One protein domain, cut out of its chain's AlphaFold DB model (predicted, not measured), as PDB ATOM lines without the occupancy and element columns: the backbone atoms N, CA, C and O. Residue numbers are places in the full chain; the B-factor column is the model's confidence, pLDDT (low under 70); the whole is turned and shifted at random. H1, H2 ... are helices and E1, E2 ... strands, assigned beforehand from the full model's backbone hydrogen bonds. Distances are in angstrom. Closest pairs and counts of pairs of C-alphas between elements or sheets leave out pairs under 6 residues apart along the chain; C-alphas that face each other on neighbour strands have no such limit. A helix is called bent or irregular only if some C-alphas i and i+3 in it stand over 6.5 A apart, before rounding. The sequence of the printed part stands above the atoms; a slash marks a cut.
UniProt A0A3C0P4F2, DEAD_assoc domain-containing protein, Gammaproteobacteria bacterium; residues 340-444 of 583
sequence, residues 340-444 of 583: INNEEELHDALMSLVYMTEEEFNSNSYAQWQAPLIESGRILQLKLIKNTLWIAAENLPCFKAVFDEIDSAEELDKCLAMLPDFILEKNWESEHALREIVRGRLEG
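What this domain is: This is residues 340 to 444 of the 583 residues of the protein "DEAD_assoc domain-containing protein" of Gammaproteobacteria bacterium (UniProt A0A3C0P4F2). A small three-stranded sheet forms the core, with H1, H2 and H3 over one face and H4 over the opposite face. The longest helix, H7, runs past one side of this core from H4 to H1, and H5 and the short H6 pack on H4. The printed part has 105 residues with seven named helices and three named strands, in the order H1 E1 H2 H3 E2 E3 H4 H5 H6 H7; the sheet, E1 - E3 - E2, is antiparallel and the class is mostly helix. The whole is compact and rounded, with a radius of gyration of the C-alphas of 13.0 A and spans of 34 by 28 by 26 A.

How they stand to each other: H1, residues 343 to 353, is on the sheet of E1, residues 355 to 357, E2, residues 379 to 383, and E3, residues 388 to 392, at a height of 7.5 A; its closest C-alphas to E3 are Leu 350 and Ala 392, 5.5 A. E1 and E3 are antiparallel, with N 356 and O 390 3.0 A apart, within hydrogen-bond range. H2, residues 358 to 363, stands up from the sheet at 63 degrees on the same face as H1. H3, residues 366 to 375, touches H1 about perpendicular at 83 degrees, closest at C-alphas 369 and 343, 5.2 A. E1, H2 H3 and E2 form a split strand-helix-strand unit, two strands running the same way with E3 between them, its crossover right-handed. E2 and E3 are a hairpin, with N 382 and O 389 at 2.8 A. H4, residues 393 to 402, is the hub, on the opposite face from H1; it only just touches H5, residues 409 to 416, and H6, residues 421 to 424, with 3 pairs of C-alphas within 8 A each. H7, residues 430 to 444, touches H4 at a steep tilt of 51 degrees, opposite ways, closest at C-alphas 430 and 402, 4.9 A; with residues 440 to 444 alone it touches H1, closest at C-alphas 441 and 353, 4.7 A. Every O i to N i+4 pair is within hydrogen-bond range in H1, H2 and H5, but 2 of 6 in H3, with 3 of 7 O i to N i+3 pairs, 3 of 6 in H4 and 9 of 11 in H7; H6 is too short for one.

Where its parts are: H1 begins at C-alpha 343 (31.269, -9.397, 9.705) and is 15.4 A long; H3 is 15.6 A, E2 13.1 A, E3 13.5 A and H4 15.2 A. H3 and H4 are irregular, with C-alphas 368 and 371 7.4 A apart and 394 and 397 7.2 A. H7, 22.7 A, ends at C-alpha 444 (23.823, -5.093, -6.984).

The domain as a whole: The C-alphas farthest apart, Ser 363 and Glu 425, are 35.6 A apart. The printed part has no cut and no long link. Mean pLDDT of the printed part is 87.2; residues 405 to 411 are under 70.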
ATOM      1  N   ILE A 340      23.500  -9.872   4.249       93.69
ATOM      2  CA  ILE A 340      24.576  -9.639   5.224       93.69
ATOM      3  C   ILE A 340      24.049  -9.812   6.649       93.69
ATOM      4  O   ILE A 340      23.171  -9.066   7.081       93.69
ATOM      5  N   ASN A 341      24.610 -10.771   7.388       93.25
ATOM      6  CA  ASN A 341      24.240 -11.109   8.771       93.25
ATOM      7  C   ASN A 341      25.432 -11.211   9.723       93.25
ATOM      8  O   ASN A 341      25.243 -11.439  10.922       93.25
ATOM      9  N   ASN A 342      26.655 -11.098   9.214       93.38
ATOM     10  CA  ASN A 342      27.869 -11.145  10.016       93.38
ATOM     11  C   ASN A 342      28.988 -10.311   9.376       93.38
ATOM     12  O   ASN A 342      28.849  -9.785   8.274       93.38
ATOM     13  N   GLU A 343      30.094 -10.181  10.107       93.38
ATOM     14  CA  GLU A 343      31.269  -9.397   9.705       93.38
ATOM     15  C   GLU A 343      31.922  -9.920   8.416       93.38
ATOM     16  O   GLU A 343      32.350  -9.128   7.581       93.38
ATOM     17  N   GLU A 344      31.961 -11.240   8.218       93.69
ATOM     18  CA  GLU A 344      32.558 -11.847   7.022       93.69
ATOM     19  C   GLU A 344      31.706 -11.575   5.777       93.69
ATOM     20  O   GLU A 344      32.223 -11.112   4.767       93.69
ATOM     21  N   GLU A 345      30.386 -11.749   5.882       94.38
ATOM     22  CA  GLU A 345      29.435 -11.440   4.807       94.38
ATOM     23  C   GLU A 345      29.469  -9.954   4.422       94.38
ATOM     24  O   GLU A 345      29.260  -9.618   3.258       94.38
ATOM     25  N   LEU A 346      29.761  -9.051   5.370       94.75
ATOM     26  CA  LEU A 346      29.907  -7.623   5.077       94.75
ATOM     27  C   LEU A 346      31.178  -7.341   4.267       94.75
ATOM     28  O   LEU A 346      31.144  -6.544   3.329       94.75
ATOM     29  N   HIS A 347      32.293  -7.984   4.621       94.56
ATOM     30  CA  HIS A 347      33.542  -7.864   3.865       94.56
ATOM     31  C   HIS A 347      33.395  -8.450   2.457       94.56
ATOM     32  O   HIS A 347      33.717  -7.764   1.486       94.56
ATOM     33  N   ASP A 348      32.807  -9.643   2.332       94.12
ATOM     34  CA  ASP A 348      32.524 -10.276   1.039       94.12
ATOM     35  C   ASP A 348      31.601  -9.400   0.173       94.12
ATOM     36  O   ASP A 348      31.855  -9.206  -1.017       94.12
ATOM     37  N   ALA A 349      30.571  -8.787   0.766       94.25
ATOM     38  CA  ALA A 349      29.682  -7.871   0.055       94.25
ATOM     39  C   ALA A 349      30.412  -6.628  -0.481       94.25
ATOM     40  O   ALA A 349      30.148  -6.202  -1.606       94.25
ATOM     41  N   LEU A 350      31.343  -6.053   0.289       94.94
ATOM     42  CA  LEU A 350      32.179  -4.930  -0.157       94.94
ATOM     43  C   LEU A 350      33.197  -5.342  -1.227       94.94
ATOM     44  O   LEU A 350      33.558  -4.520  -2.067       94.94
ATOM     45  N   MET A 351      33.638  -6.600  -1.227       94.25
ATOM     46  CA  MET A 351      34.461  -7.148  -2.304       94.25
ATOM     47  C   MET A 351      33.667  -7.291  -3.606       94.25
ATOM     48  O   MET A 351      34.187  -6.926  -4.659       94.25
ATOM     49  N   SER A 352      32.415  -7.760  -3.543       92.88
ATOM     50  CA  SER A 352      31.542  -7.905  -4.719       92.88
ATOM     51  C   SER A 352      31.042  -6.565  -5.267       92.88
ATOM     52  O   SER A 352      31.238  -6.270  -6.442       92.88
ATOM     53  N   LEU A 353      30.445  -5.715  -4.423       94.06
ATOM     54  CA  LEU A 353      29.896  -4.417  -4.847       94.06
ATOM     55  C   LEU A 353      30.965  -3.346  -5.076       94.06
ATOM     56  O   LEU A 353      30.657  -2.266  -5.583       94.06
ATOM     57  N   VAL A 354      32.207  -3.630  -4.673       95.00
ATOM     58  CA  VAL A 354      33.378  -2.743  -4.663       95.00
ATOM     59  C   VAL A 354      33.267  -1.580  -3.670       95.00
ATOM     60  O   VAL A 354      34.243  -1.279  -2.978       95.00
ATOM     61  N   TYR A 355      32.095  -0.949  -3.567       94.94
ATOM     62  CA  TYR A 355      31.788   0.061  -2.564       94.94
ATOM     63  C   TYR A 355      30.310   0.075  -2.146       94.94
ATOM     64  O   TYR A 355      29.409  -0.297  -2.904       94.94
ATOM     65  N   MET A 356      30.063   0.595  -0.944       95.12
ATOM     66  CA  MET A 356      28.739   1.007  -0.470       95.12
ATOM     67  C   MET A 356      28.760   2.484  -0.091       95.12
ATOM     68  O   MET A 356      29.742   2.982   0.462       95.12
ATOM     69  N   THR A 357      27.673   3.195  -0.373       94.00
ATOM     70  CA  THR A 357      27.528   4.581   0.093       94.00
ATOM     71  C   THR A 357      27.239   4.623   1.595       94.00
ATOM     72  O   THR A 357      26.738   3.660   2.179       94.00
ATOM     73  N   GLU A 358      27.528   5.751   2.245       91.50
ATOM     74  CA  GLU A 358      27.186   5.949   3.660       91.50
ATOM     75  C   GLU A 358      25.674   5.827   3.928       91.50
ATOM     76  O   GLU A 358      25.272   5.298   4.963       91.50
ATOM     77  N   GLU A 359      24.831   6.258   2.986       91.25
ATOM     78  CA  GLU A 359      23.376   6.114   3.086       91.25
ATOM     79  C   GLU A 359      22.957   4.638   3.087       91.25
ATOM     80  O   GLU A 359      22.254   4.214   4.002       91.25
ATOM     81  N   GLU A 360      23.456   3.841   2.136       92.12
ATOM     82  CA  GLU A 360      23.170   2.400   2.030       92.12
ATOM     83  C   GLU A 360      23.686   1.609   3.234       92.12
ATOM     84  O   GLU A 360      23.037   0.676   3.715       92.12
ATOM     85  N   PHE A 361      24.860   1.981   3.740       91.06
ATOM     86  CA  PHE A 361      25.463   1.330   4.898       91.06
ATOM     87  C   PHE A 361      24.634   1.566   6.170       91.06
ATOM     88  O   PHE A 361      24.421   0.653   6.974       91.06
ATOM     89  N   ASN A 362      24.121   2.789   6.334       90.75
ATOM     90  CA  ASN A 362      23.298   3.174   7.476       90.75
ATOM     91  C   ASN A 362      21.862   2.647   7.372       90.75
ATOM     92  O   ASN A 362      21.331   2.152   8.367       90.75
ATOM     93  N   SER A 363      21.236   2.708   6.191       89.19
ATOM     94  CA  SER A 363      19.857   2.245   5.984       89.19
ATOM     95  C   SER A 363      19.694   0.761   6.308       89.19
ATOM     96  O   SER A 363      18.677   0.357   6.866       89.19
ATOM     97  N   ASN A 364      20.724  -0.039   6.024       86.75
ATOM     98  CA  ASN A 364      20.741  -1.472   6.304       86.75
ATOM     99  C   ASN A 364      21.331  -1.836   7.681       86.75
ATOM    100  O   ASN A 364      21.469  -3.012   8.007       86.75
ATOM    101  N   SER A 365      21.646  -0.844   8.524       89.12
ATOM    102  CA  SER A 365      22.145  -1.039   9.896       89.12
ATOM    103  C   SER A 365      23.451  -1.853  10.010       89.12
ATOM    104  O   SER A 365      23.685  -2.522  11.017       89.12
ATOM    105  N   TYR A 366      24.349  -1.758   9.022       91.00
ATOM    106  CA  TYR A 366      25.621  -2.504   9.002       91.00
ATOM    107  C   TYR A 366      26.677  -1.983   9.993       91.00
ATOM    108  O   TYR A 366      27.672  -2.656  10.263       91.00
ATOM    109  N   ALA A 367      26.430  -0.827  10.618       88.12
ATOM    110  CA  ALA A 367      27.307  -0.207  11.615       88.12
ATOM    111  C   ALA A 367      27.658  -1.116  12.809       88.12
ATOM    112  O   ALA A 367      28.675  -0.896  13.465       88.12
ATOM    113  N   GLN A 368      26.856  -2.145  13.087       89.25
ATOM    114  CA  GLN A 368      27.140  -3.122  14.143       89.25
ATOM    115  C   GLN A 368      28.376  -3.997  13.867       89.25
ATOM    116  O   GLN A 368      29.015  -4.441  14.817       89.25
ATOM    117  N   TRP A 369      28.742  -4.206  12.597       90.31
ATOM    118  CA  TRP A 369      29.867  -5.059  12.183       90.31
ATOM    119  C   TRP A 369      31.119  -4.266  11.777       90.31
ATOM    120  O   TRP A 369      32.143  -4.850  11.437       90.31
ATOM    121  N   GLN A 370      31.069  -2.930  11.821       90.06
ATOM    122  CA  GLN A 370      32.152  -2.091  11.296       90.06
ATOM    123  C   GLN A 370      33.429  -2.130  12.155       90.06
ATOM    124  O   GLN A 370      34.534  -2.166  11.622       90.06
ATOM    125  N   ALA A 371      33.297  -2.110  13.487       88.06
ATOM    126  CA  ALA A 371      34.440  -1.888  14.375       88.06
ATOM    127  C   ALA A 371      35.488  -3.018  14.300       88.06
ATOM    128  O   ALA A 371      36.664  -2.699  14.109       88.06
ATOM    129  N   PRO A 372      35.107  -4.312  14.341       89.81
ATOM    130  CA  PRO A 372      36.068  -5.412  14.219       89.81
ATOM    131  C   PRO A 372      36.797  -5.434  12.866       89.81
ATOM    132  O   PRO A 372      37.992  -5.734  12.790       89.81
ATOM    133  N   LEU A 373      36.102  -5.069  11.785       89.69
ATOM    134  CA  LEU A 373      36.667  -5.041  10.434       89.69
ATOM    135  C   LEU A 373      37.634  -3.865  10.219       89.69
ATOM    136  O   LEU A 373      38.640  -4.019   9.528       89.69
ATOM    137  N   ILE A 374      37.374  -2.709  10.838       88.62
ATOM    138  CA  ILE A 374      38.301  -1.565  10.830       88.62
ATOM    139  C   ILE A 374      39.542  -1.883  11.675       88.62
ATOM    140  O   ILE A 374      40.666  -1.618  11.250       88.62
ATOM    141  N   GLU A 375      39.365  -2.480  12.859       86.56
ATOM    142  CA  GLU A 375      40.483  -2.856  13.737       86.56
ATOM    143  C   GLU A 375      41.415  -3.887  13.088       86.56
ATOM    144  O   GLU A 375      42.635  -3.791  13.236       86.56
ATOM    145  N   SER A 376      40.849  -4.832  12.333       86.81
ATOM    146  CA  SER A 376      41.601  -5.821  11.549       86.81
ATOM    147  C   SER A 376      42.127  -5.294  10.208       86.81
ATOM    148  O   SER A 376      42.862  -6.010   9.532       86.81
ATOM    149  N   GLY A 377      41.795  -4.056   9.826       85.56
ATOM    150  CA  GLY A 377      42.270  -3.419   8.594       85.56
ATOM    151  C   GLY A 377      41.654  -3.976   7.307       85.56
ATOM    152  O   GLY A 377      42.247  -3.801   6.246       85.56
ATOM    153  N   ARG A 378      40.496  -4.645   7.384       88.38
ATOM    154  CA  ARG A 378      39.812  -5.286   6.243       88.38
ATOM    155  C   ARG A 378      38.840  -4.369   5.511       88.38
ATOM    156  O   ARG A 378      38.611  -4.554   4.321       88.38
ATOM    157  N   ILE A 379      38.267  -3.386   6.200       90.94
ATOM    158  CA  ILE A 379      37.425  -2.351   5.585       90.94
ATOM    159  C   ILE A 379      37.956  -0.973   5.947       90.94
ATOM    160  O   ILE A 379      38.587  -0.793   6.991       90.94
ATOM    161  N   LEU A 380      37.656   0.012   5.108       90.19
ATOM    162  CA  LEU A 380      37.974   1.405   5.379       90.19
ATOM    163  C   LEU A 380      36.887   2.341   4.863       90.19
ATOM    164  O   LEU A 380      36.129   2.018   3.945       90.19
ATOM    165  N   GLN A 381      36.852   3.524   5.465       90.44
ATOM    166  CA  GLN A 381      35.962   4.604   5.083       90.44
ATOM    167  C   GLN A 381      36.729   5.603   4.203       90.44
ATOM    168  O   GLN A 381      37.597   6.338   4.675       90.44
ATOM    169  N   LEU A 382      36.420   5.624   2.909       87.75
ATOM    170  CA  LEU A 382      37.020   6.522   1.930       87.75
ATOM    171  C   LEU A 382      36.229   7.835   1.883       87.75
ATOM    172  O   LEU A 382      35.071   7.861   1.460       87.75
ATOM    173  N   LYS A 383      36.851   8.937   2.307       86.94
ATOM    174  CA  LYS A 383      36.249  10.275   2.250       86.94
ATOM    175  C   LYS A 383      36.602  10.946   0.929       86.94
ATOM    176  O   LYS A 383      37.751  11.321   0.704       86.94
ATOM    177  N   LEU A 384      35.606  11.084   0.060       82.25
ATOM    178  CA  LEU A 384      35.676  11.922  -1.134       82.25
ATOM    179  C   LEU A 384      35.187  13.336  -0.786       82.25
ATOM    180  O   LEU A 384      34.540  13.552   0.236       82.25
ATOM    181  N   ILE A 385      35.424  14.301  -1.680       77.88
ATOM    182  CA  ILE A 385      35.097  15.729  -1.471       77.88
ATOM    183  C   ILE A 385      33.634  15.956  -1.037       77.88
ATOM    184  O   ILE A 385      33.346  16.894  -0.293       77.88
ATOM    185  N   LYS A 386      32.694  15.132  -1.523       79.75
ATOM    186  CA  LYS A 386      31.253  15.277  -1.246       79.75
ATOM    187  C   LYS A 386      30.611  14.086  -0.546       79.75
ATOM    188  O   LYS A 386      29.613  14.281   0.139       79.75
ATOM    189  N   ASN A 387      31.167  12.891  -0.725       85.69
ATOM    190  CA  ASN A 387      30.549  11.646  -0.290       85.69
ATOM    191  C   ASN A 387      31.550  10.791   0.467       85.69
ATOM    192  O   ASN A 387      32.752  10.831   0.202       85.69
ATOM    193  N   THR A 388      31.024   9.946   1.339       90.19
ATOM    194  CA  THR A 388      31.808   8.937   2.030       90.19
ATOM    195  C   THR A 388      31.427   7.555   1.518       90.19
ATOM    196  O   THR A 388      30.240   7.223   1.450       90.19
ATOM    197  N   LEU A 389      32.428   6.755   1.154       93.00
ATOM    198  CA  LEU A 389      32.252   5.398   0.646       93.00
ATOM    199  C   LEU A 389      32.892   4.390   1.598       93.00
ATOM    200  O   LEU A 389      33.988   4.613   2.108       93.00
ATOM    201  N   TRP A 390      32.231   3.262   1.805       93.56
ATOM    202  CA  TRP A 390      32.806   2.098   2.465       93.56
ATOM    203  C   TRP A 390      33.379   1.168   1.409       93.56
ATOM    204  O   TRP A 390      32.677   0.838   0.453       93.56
ATOM    205  N   ILE A 391      34.635   0.755   1.578       94.06
ATOM    206  CA  ILE A 391      35.310  -0.178   0.670       94.06
ATOM    207  C   ILE A 391      36.047  -1.258   1.461       94.06
ATOM    208  O   ILE A 391      36.467  -1.041   2.601       94.06
ATOM    209  N   ALA A 392      36.244  -2.413   0.830       93.56
ATOM    210  CA  ALA A 392      37.206  -3.401   1.299       93.56
ATOM    211  C   ALA A 392      38.638  -2.878   1.087       93.56
ATOM    212  O   ALA A 392      38.930  -2.221   0.081       93.56
ATOM    213  N   ALA A 393      39.540  -3.155   2.028       90.62
ATOM    214  CA  ALA A 393      40.916  -2.664   1.983       90.62
ATOM    215  C   ALA A 393      41.673  -3.175   0.746       90.62
ATOM    216  O   ALA A 393      42.497  -2.457   0.184       90.62
ATOM    217  N   GLU A 394      41.341  -4.369   0.263       91.31
ATOM    218  CA  GLU A 394      41.901  -4.986  -0.940       91.31
ATOM    219  C   GLU A 394      41.606  -4.186  -2.217       91.31
ATOM    220  O   GLU A 394      42.398  -4.215  -3.161       91.31
ATOM    221  N   ASN A 395      40.508  -3.425  -2.241       90.88
ATOM    222  CA  ASN A 395      40.138  -2.570  -3.369       90.88
ATOM    223  C   ASN A 395      40.827  -1.195  -3.318       90.88
ATOM    224  O   ASN A 395      40.769  -0.443  -4.293       90.88
ATOM    225  N   LEU A 396      41.529  -0.860  -2.230       88.75
ATOM    226  CA  LEU A 396      42.165   0.446  -2.049       88.75
ATOM    227  C   LEU A 396      43.140   0.839  -3.178       88.75
ATOM    228  O   LEU A 396      43.073   1.990  -3.615       88.75
ATOM    229  N   PRO A 397      44.012  -0.051  -3.706       88.56
ATOM    230  CA  PRO A 397      44.885   0.299  -4.830       88.56
ATOM    231  C   PRO A 397      44.109   0.689  -6.094       88.56
ATOM    232  O   PRO A 397      44.538   1.578  -6.826       88.56
ATOM    233  N   CYS A 398      42.947   0.067  -6.320       89.19
ATOM    234  CA  CYS A 398      42.060   0.391  -7.436       89.19
ATOM    235  C   CYS A 398      41.491   1.812  -7.279       89.19
ATOM    236  O   CYS A 398      41.595   2.628  -8.192       89.19
ATOM    237  N   PHE A 399      40.992   2.162  -6.087       89.88
ATOM    238  CA  PHE A 399      40.498   3.515  -5.799       89.88
ATOM    239  C   PHE A 399      41.604   4.580  -5.868       89.88
ATOM    240  O   PHE A 399      41.372   5.651  -6.429       89.88
ATOM    241  N   LYS A 400      42.821   4.290  -5.381       87.88
ATOM    242  CA  LYS A 400      43.970   5.213  -5.488       87.88
ATOM    243  C   LYS A 400      44.344   5.547  -6.934       87.88
ATOM    244  O   LYS A 400      44.807   6.649  -7.190       87.88
ATOM    245  N   ALA A 401      44.155   4.623  -7.877       88.25
ATOM    246  CA  ALA A 401      44.435   4.881  -9.292       88.25
ATOM    247  C   ALA A 401      43.401   5.812  -9.958       88.25
ATOM    248  O   ALA A 401      43.665   6.383 -11.019       88.25
ATOM    249  N   VAL A 402      42.213   5.955  -9.365       88.12
ATOM    250  CA  VAL A 402      41.126   6.804  -9.878       88.12
ATOM    251  C   VAL A 402      41.111   8.176  -9.203       88.12
ATOM    252  O   VAL A 402      40.835   9.178  -9.869       88.12
ATOM    253  N   PHE A 403      41.406   8.228  -7.903       85.69
ATOM    254  CA  PHE A 403      41.302   9.428  -7.077       85.69
ATOM    255  C   PHE A 403      42.677   9.862  -6.552       85.69
ATOM    256  O   PHE A 403      43.234   9.222  -5.661       85.69
ATOM    257  N   ASP A 404      43.197  10.977  -7.077       70.81
ATOM    258  CA  ASP A 404      44.501  11.535  -6.678       70.81
ATOM    259  C   ASP A 404      44.473  12.210  -5.289       70.81
ATOM    260  O   ASP A 404      45.478  12.221  -4.577       70.81
ATOM    261  N   GLU A 405      43.325  12.762  -4.879       66.25
ATOM    262  CA  GLU A 405      43.132  13.464  -3.602       66.25
ATOM    263  C   GLU A 405      42.150  12.681  -2.716       66.25
ATOM    264  O   GLU A 405      40.934  12.748  -2.899       66.25
ATOM    265  N   ILE A 406      42.685  11.914  -1.759       69.12
ATOM    266  CA  ILE A 406      41.906  11.171  -0.758       69.12
ATOM    267  C   ILE A 406      42.235  11.732   0.631       69.12
ATOM    268  O   ILE A 406      43.376  11.639   1.093       69.12
ATOM    269  N   ASP A 407      41.229  12.286   1.312       62.19
ATOM    270  CA  ASP A 407      41.350  12.923   2.633       62.19
ATOM    271  C   ASP A 407      41.404  11.882   3.774       62.19
ATOM    272  O   ASP A 407      40.496  11.792   4.603       62.19
ATOM    273  N   SER A 408      42.469  11.069   3.821       61.91
ATOM    274  CA  SER A 408      42.772  10.163   4.953       61.91
ATOM    275  C   SER A 408      44.149   9.472   4.849       61.91
ATOM    276  O   SER A 408      44.272   8.260   5.024       61.91
ATOM    277  N   ALA A 409      45.220  10.233   4.594       61.59
ATOM    278  CA  ALA A 409      46.568   9.688   4.351       61.59
ATOM    279  C   ALA A 409      47.081   8.702   5.432       61.59
ATOM    280  O   ALA A 409      47.634   7.660   5.089       61.59
ATOM    281  N   GLU A 410      46.855   8.979   6.723       64.69
ATOM    282  CA  GLU A 410      47.356   8.129   7.821       64.69
ATOM    283  C   GLU A 410      46.634   6.772   7.932       64.69
ATOM    284  O   GLU A 410      47.268   5.748   8.195       64.69
ATOM    285  N   GLU A 411      45.316   6.739   7.718       66.62
ATOM    286  CA  GLU A 411      44.528   5.497   7.747       66.62
ATOM    287  C   GLU A 411      44.793   4.650   6.497       66.62
ATOM    288  O   GLU A 411      44.931   3.428   6.596       66.62
ATOM    289  N   LEU A 412      44.962   5.298   5.337       72.12
ATOM    290  CA  LEU A 412      45.327   4.620   4.094       72.12
ATOM    291  C   LEU A 412      46.691   3.933   4.182       72.12
ATOM    292  O   LEU A 412      46.811   2.779   3.772       72.12
ATOM    293  N   ASP A 413      47.712   4.615   4.704       71.31
ATOM    294  CA  ASP A 413      49.063   4.049   4.790       71.31
ATOM    295  C   ASP A 413      49.117   2.855   5.754       71.31
ATOM    296  O   ASP A 413      49.827   1.878   5.500       71.31
ATOM    297  N   LYS A 414      48.309   2.879   6.821       73.56
ATOM    298  CA  LYS A 414      48.168   1.750   7.748       73.56
ATOM    299  C   LYS A 414      47.520   0.533   7.080       73.56
ATOM    300  O   LYS A 414      48.026  -0.574   7.251       73.56
ATOM    301  N   CYS A 415      46.436   0.723   6.327       72.75
ATOM    302  CA  CYS A 415      45.774  -0.365   5.601       72.75
ATOM    303  C   CYS A 415      46.674  -0.943   4.501       72.75
ATOM    304  O   CYS A 415      46.800  -2.160   4.399       72.75
ATOM    305  N   LEU A 416      47.370  -0.097   3.733       75.81
ATOM    306  CA  LEU A 416      48.311  -0.555   2.704       75.81
ATOM    307  C   LEU A 416      49.443  -1.407   3.282       75.81
ATOM    308  O   LEU A 416      49.819  -2.400   2.671       75.81
ATOM    309  N   ALA A 417      49.952  -1.064   4.468       75.94
ATOM    310  CA  ALA A 417      50.998  -1.838   5.135       75.94
ATOM    311  C   ALA A 417      50.538  -3.230   5.615       75.94
ATOM    312  O   ALA A 417      51.378  -4.072   5.929       75.94
ATOM    313  N   MET A 418      49.224  -3.470   5.706       79.94
ATOM    314  CA  MET A 418      48.641  -4.760   6.093       79.94
ATOM    315  C   MET A 418      48.267  -5.634   4.888       79.94
ATOM    316  O   MET A 418      48.009  -6.826   5.067       79.94
ATOM    317  N   LEU A 419      48.239  -5.071   3.677       82.50
ATOM    318  CA  LEU A 419      47.884  -5.809   2.469       82.50
ATOM    319  C   LEU A 419      49.045  -6.693   1.986       82.50
ATOM    320  O   LEU A 419      50.205  -6.289   2.054       82.50
ATOM    321  N   PRO A 420      48.751  -7.886   1.442       84.56
ATOM    322  CA  PRO A 420      49.754  -8.717   0.785       84.56
ATOM    323  C   PRO A 420      50.417  -8.033  -0.422       84.56
ATOM    324  O   PRO A 420      49.741  -7.387  -1.226       84.56
ATOM    325  N   ASP A 421      51.714  -8.293  -0.621       83.69
ATOM    326  CA  ASP A 421      52.520  -7.699  -1.703       83.69
ATOM    327  C   ASP A 421      51.903  -7.900  -3.098       83.69
ATOM    328  O   ASP A 421      51.882  -6.975  -3.904       83.69
ATOM    329  N   PHE A 422      51.303  -9.065  -3.376       83.94
ATOM    330  CA  PHE A 422      50.705  -9.352  -4.689       83.94
ATOM    331  C   PHE A 422      49.530  -8.423  -5.053       83.94
ATOM    332  O   PHE A 422      49.233  -8.246  -6.234       83.94
ATOM    333  N   ILE A 423      48.842  -7.847  -4.057       81.75
ATOM    334  CA  ILE A 423      47.761  -6.872  -4.274       81.75
ATOM    335  C   ILE A 423      48.361  -5.499  -4.595       81.75
ATOM    336  O   ILE A 423      47.869  -4.800  -5.479       81.75
ATOM    337  N   LEU A 424      49.444  -5.138  -3.905       79.25
ATOM    338  CA  LEU A 424      50.151  -3.867  -4.075       79.25
ATOM    339  C   LEU A 424      50.941  -3.805  -5.391       79.25
ATOM    340  O   LEU A 424      51.051  -2.741  -5.991       79.25
ATOM    341  N   GLU A 425      51.460  -4.941  -5.862       81.56
ATOM    342  CA  GLU A 425      52.180  -5.063  -7.138       81.56
ATOM    343  C   GLU A 425      51.261  -4.961  -8.367       81.56
ATOM    344  O   GLU A 425      51.738  -4.804  -9.497       81.56
ATOM    345  N   LYS A 426      49.936  -5.042  -8.178       82.62
ATOM    346  CA  LYS A 426      48.974  -4.904  -9.271       82.62
ATOM    347  C   LYS A 426      48.894  -3.440  -9.711       82.62
ATOM    348  O   LYS A 426      48.274  -2.607  -9.055       82.62
ATOM    349  N   ASN A 427      49.482  -3.145 -10.867       81.88
ATOM    350  CA  ASN A 427      49.405  -1.822 -11.478       81.88
ATOM    351  C   ASN A 427      48.021  -1.587 -12.089       81.88
ATOM    352  O   ASN A 427      47.567  -2.344 -12.949       81.88
ATOM    353  N   TRP A 428      47.381  -0.506 -11.660       85.94
ATOM    354  CA  TRP A 428      46.079  -0.081 -12.146       85.94
ATOM    355  C   TRP A 428      46.223   1.179 -12.995       85.94
ATOM    356  O   TRP A 428      46.706   2.207 -12.526       85.94
ATOM    357  N   GLU A 429      45.777   1.109 -14.246       91.00
ATOM    358  CA  GLU A 429      45.518   2.309 -15.040       91.00
ATOM    359  C   GLU A 429      44.183   2.923 -14.606       91.00
ATOM    360  O   GLU A 429      43.220   2.196 -14.357       91.00
ATOM    361  N   SER A 430      44.109   4.254 -14.540       89.56
ATOM    362  CA  SER A 430      42.943   4.981 -14.011       89.56
ATOM    363  C   SER A 430      41.626   4.603 -14.708       89.56
ATOM    364  O   SER A 430      40.613   4.363 -14.053       89.56
ATOM    365  N   GLU A 431      41.637   4.474 -16.040       91.38
ATOM    366  CA  GLU A 431      40.447   4.109 -16.823       91.38
ATOM    367  C   GLU A 431      40.001   2.662 -16.574       91.38
ATOM    368  O   GLU A 431      38.806   2.387 -16.459       91.38
ATOM    369  N   HIS A 432      40.956   1.737 -16.453       92.88
ATOM    370  CA  HIS A 432      40.675   0.334 -16.158       92.88
ATOM    371  C   HIS A 432      40.168   0.155 -14.722       92.88
ATOM    372  O   HIS A 432      39.203  -0.567 -14.495       92.88
ATOM    373  N   ALA A 433      40.756   0.867 -13.759       93.19
ATOM    374  CA  ALA A 433      40.302   0.870 -12.374       93.19
ATOM    375  C   ALA A 433      38.858   1.377 -12.248       93.19
ATOM    376  O   ALA A 433      38.025   0.724 -11.623       93.19
ATOM    377  N   LEU A 434      38.528   2.493 -12.910       94.94
ATOM    378  CA  LEU A 434      37.159   3.010 -12.918       94.94
ATOM    379  C   LEU A 434      36.174   2.009 -13.535       94.94
ATOM    380  O   LEU A 434      35.069   1.846 -13.022       94.94
ATOM    381  N   ARG A 435      36.581   1.305 -14.600       95.75
ATOM    382  CA  ARG A 435      35.773   0.251 -15.225       95.75
ATOM    383  C   ARG A 435      35.465  -0.890 -14.259       95.75
ATOM    384  O   ARG A 435      34.307  -1.282 -14.171       95.75
ATOM    385  N   GLU A 436      36.453  -1.390 -13.518       95.06
ATOM    386  CA  GLU A 436      36.234  -2.451 -12.522       95.06
ATOM    387  C   GLU A 436      35.346  -1.992 -11.359       95.06
ATOM    388  O   GLU A 436      34.477  -2.745 -10.921       95.06
ATOM    389  N   ILE A 437      35.514  -0.747 -10.892       95.19
ATOM    390  CA  ILE A 437      34.665  -0.171  -9.837       95.19
ATOM    391  C   ILE A 437      33.207  -0.115 -10.295       95.19
ATOM    392  O   ILE A 437      32.311  -0.558  -9.577       95.19
ATOM    393  N   VAL A 438      32.965   0.400 -11.503       96.38
ATOM    394  CA  VAL A 438      31.616   0.457 -12.079       96.38
ATOM    395  C   VAL A 438      31.068  -0.952 -12.321       96.38
ATOM    396  O   VAL A 438      29.893  -1.185 -12.048       96.38
ATOM    397  N   ARG A 439      31.899  -1.906 -12.769       96.19
ATOM    398  CA  ARG A 439      31.493  -3.300 -12.994       96.19
ATOM    399  C   ARG A 439      30.930  -3.928 -11.724       96.19
ATOM    400  O   ARG A 439      29.773  -4.329 -11.731       96.19
ATOM    401  N   GLY A 440      31.709  -3.964 -10.643       95.00
ATOM    402  CA  GLY A 440      31.253  -4.574  -9.389       95.00
ATOM    403  C   GLY A 440      30.026  -3.866  -8.814       95.00
ATOM    404  O   GLY A 440      29.095  -4.503  -8.328       95.00
ATOM    405  N   ARG A 441      29.945  -2.543  -8.983       94.81
ATOM    406  CA  ARG A 441      28.778  -1.780  -8.541       94.81
ATOM    407  C   ARG A 441      27.487  -2.157  -9.279       94.81
ATOM    408  O   ARG A 441      26.420  -2.183  -8.665       94.81
ATOM    409  N   LEU A 442      27.557  -2.461 -10.575       95.69
ATOM    410  CA  LEU A 442      26.390  -2.862 -11.368       95.69
ATOM    411  C   LEU A 442      25.806  -4.224 -10.950       95.69
ATOM    412  O   LEU A 442      24.629  -4.464 -11.217       95.69
ATOM    413  N   GLU A 443      26.569  -5.076 -10.254       94.12
ATOM    414  CA  GLU A 443      26.108  -6.403  -9.804       94.12
ATOM    415  C   GLU A 443      24.960  -6.342  -8.791       94.12
ATOM    416  O   GLU A 443      24.188  -7.294  -8.705       94.12
ATOM    417  N   GLY A 444      24.820  -5.232  -8.054       91.25
ATOM    418  CA  GLY A 444      23.823  -5.093  -6.984       91.25
ATOM    419  C   GLY A 444      22.741  -4.031  -7.192       91.25
ATOM    420  O   GLY A 444      21.800  -3.978  -6.408       91.25
TER     421      GLY A 444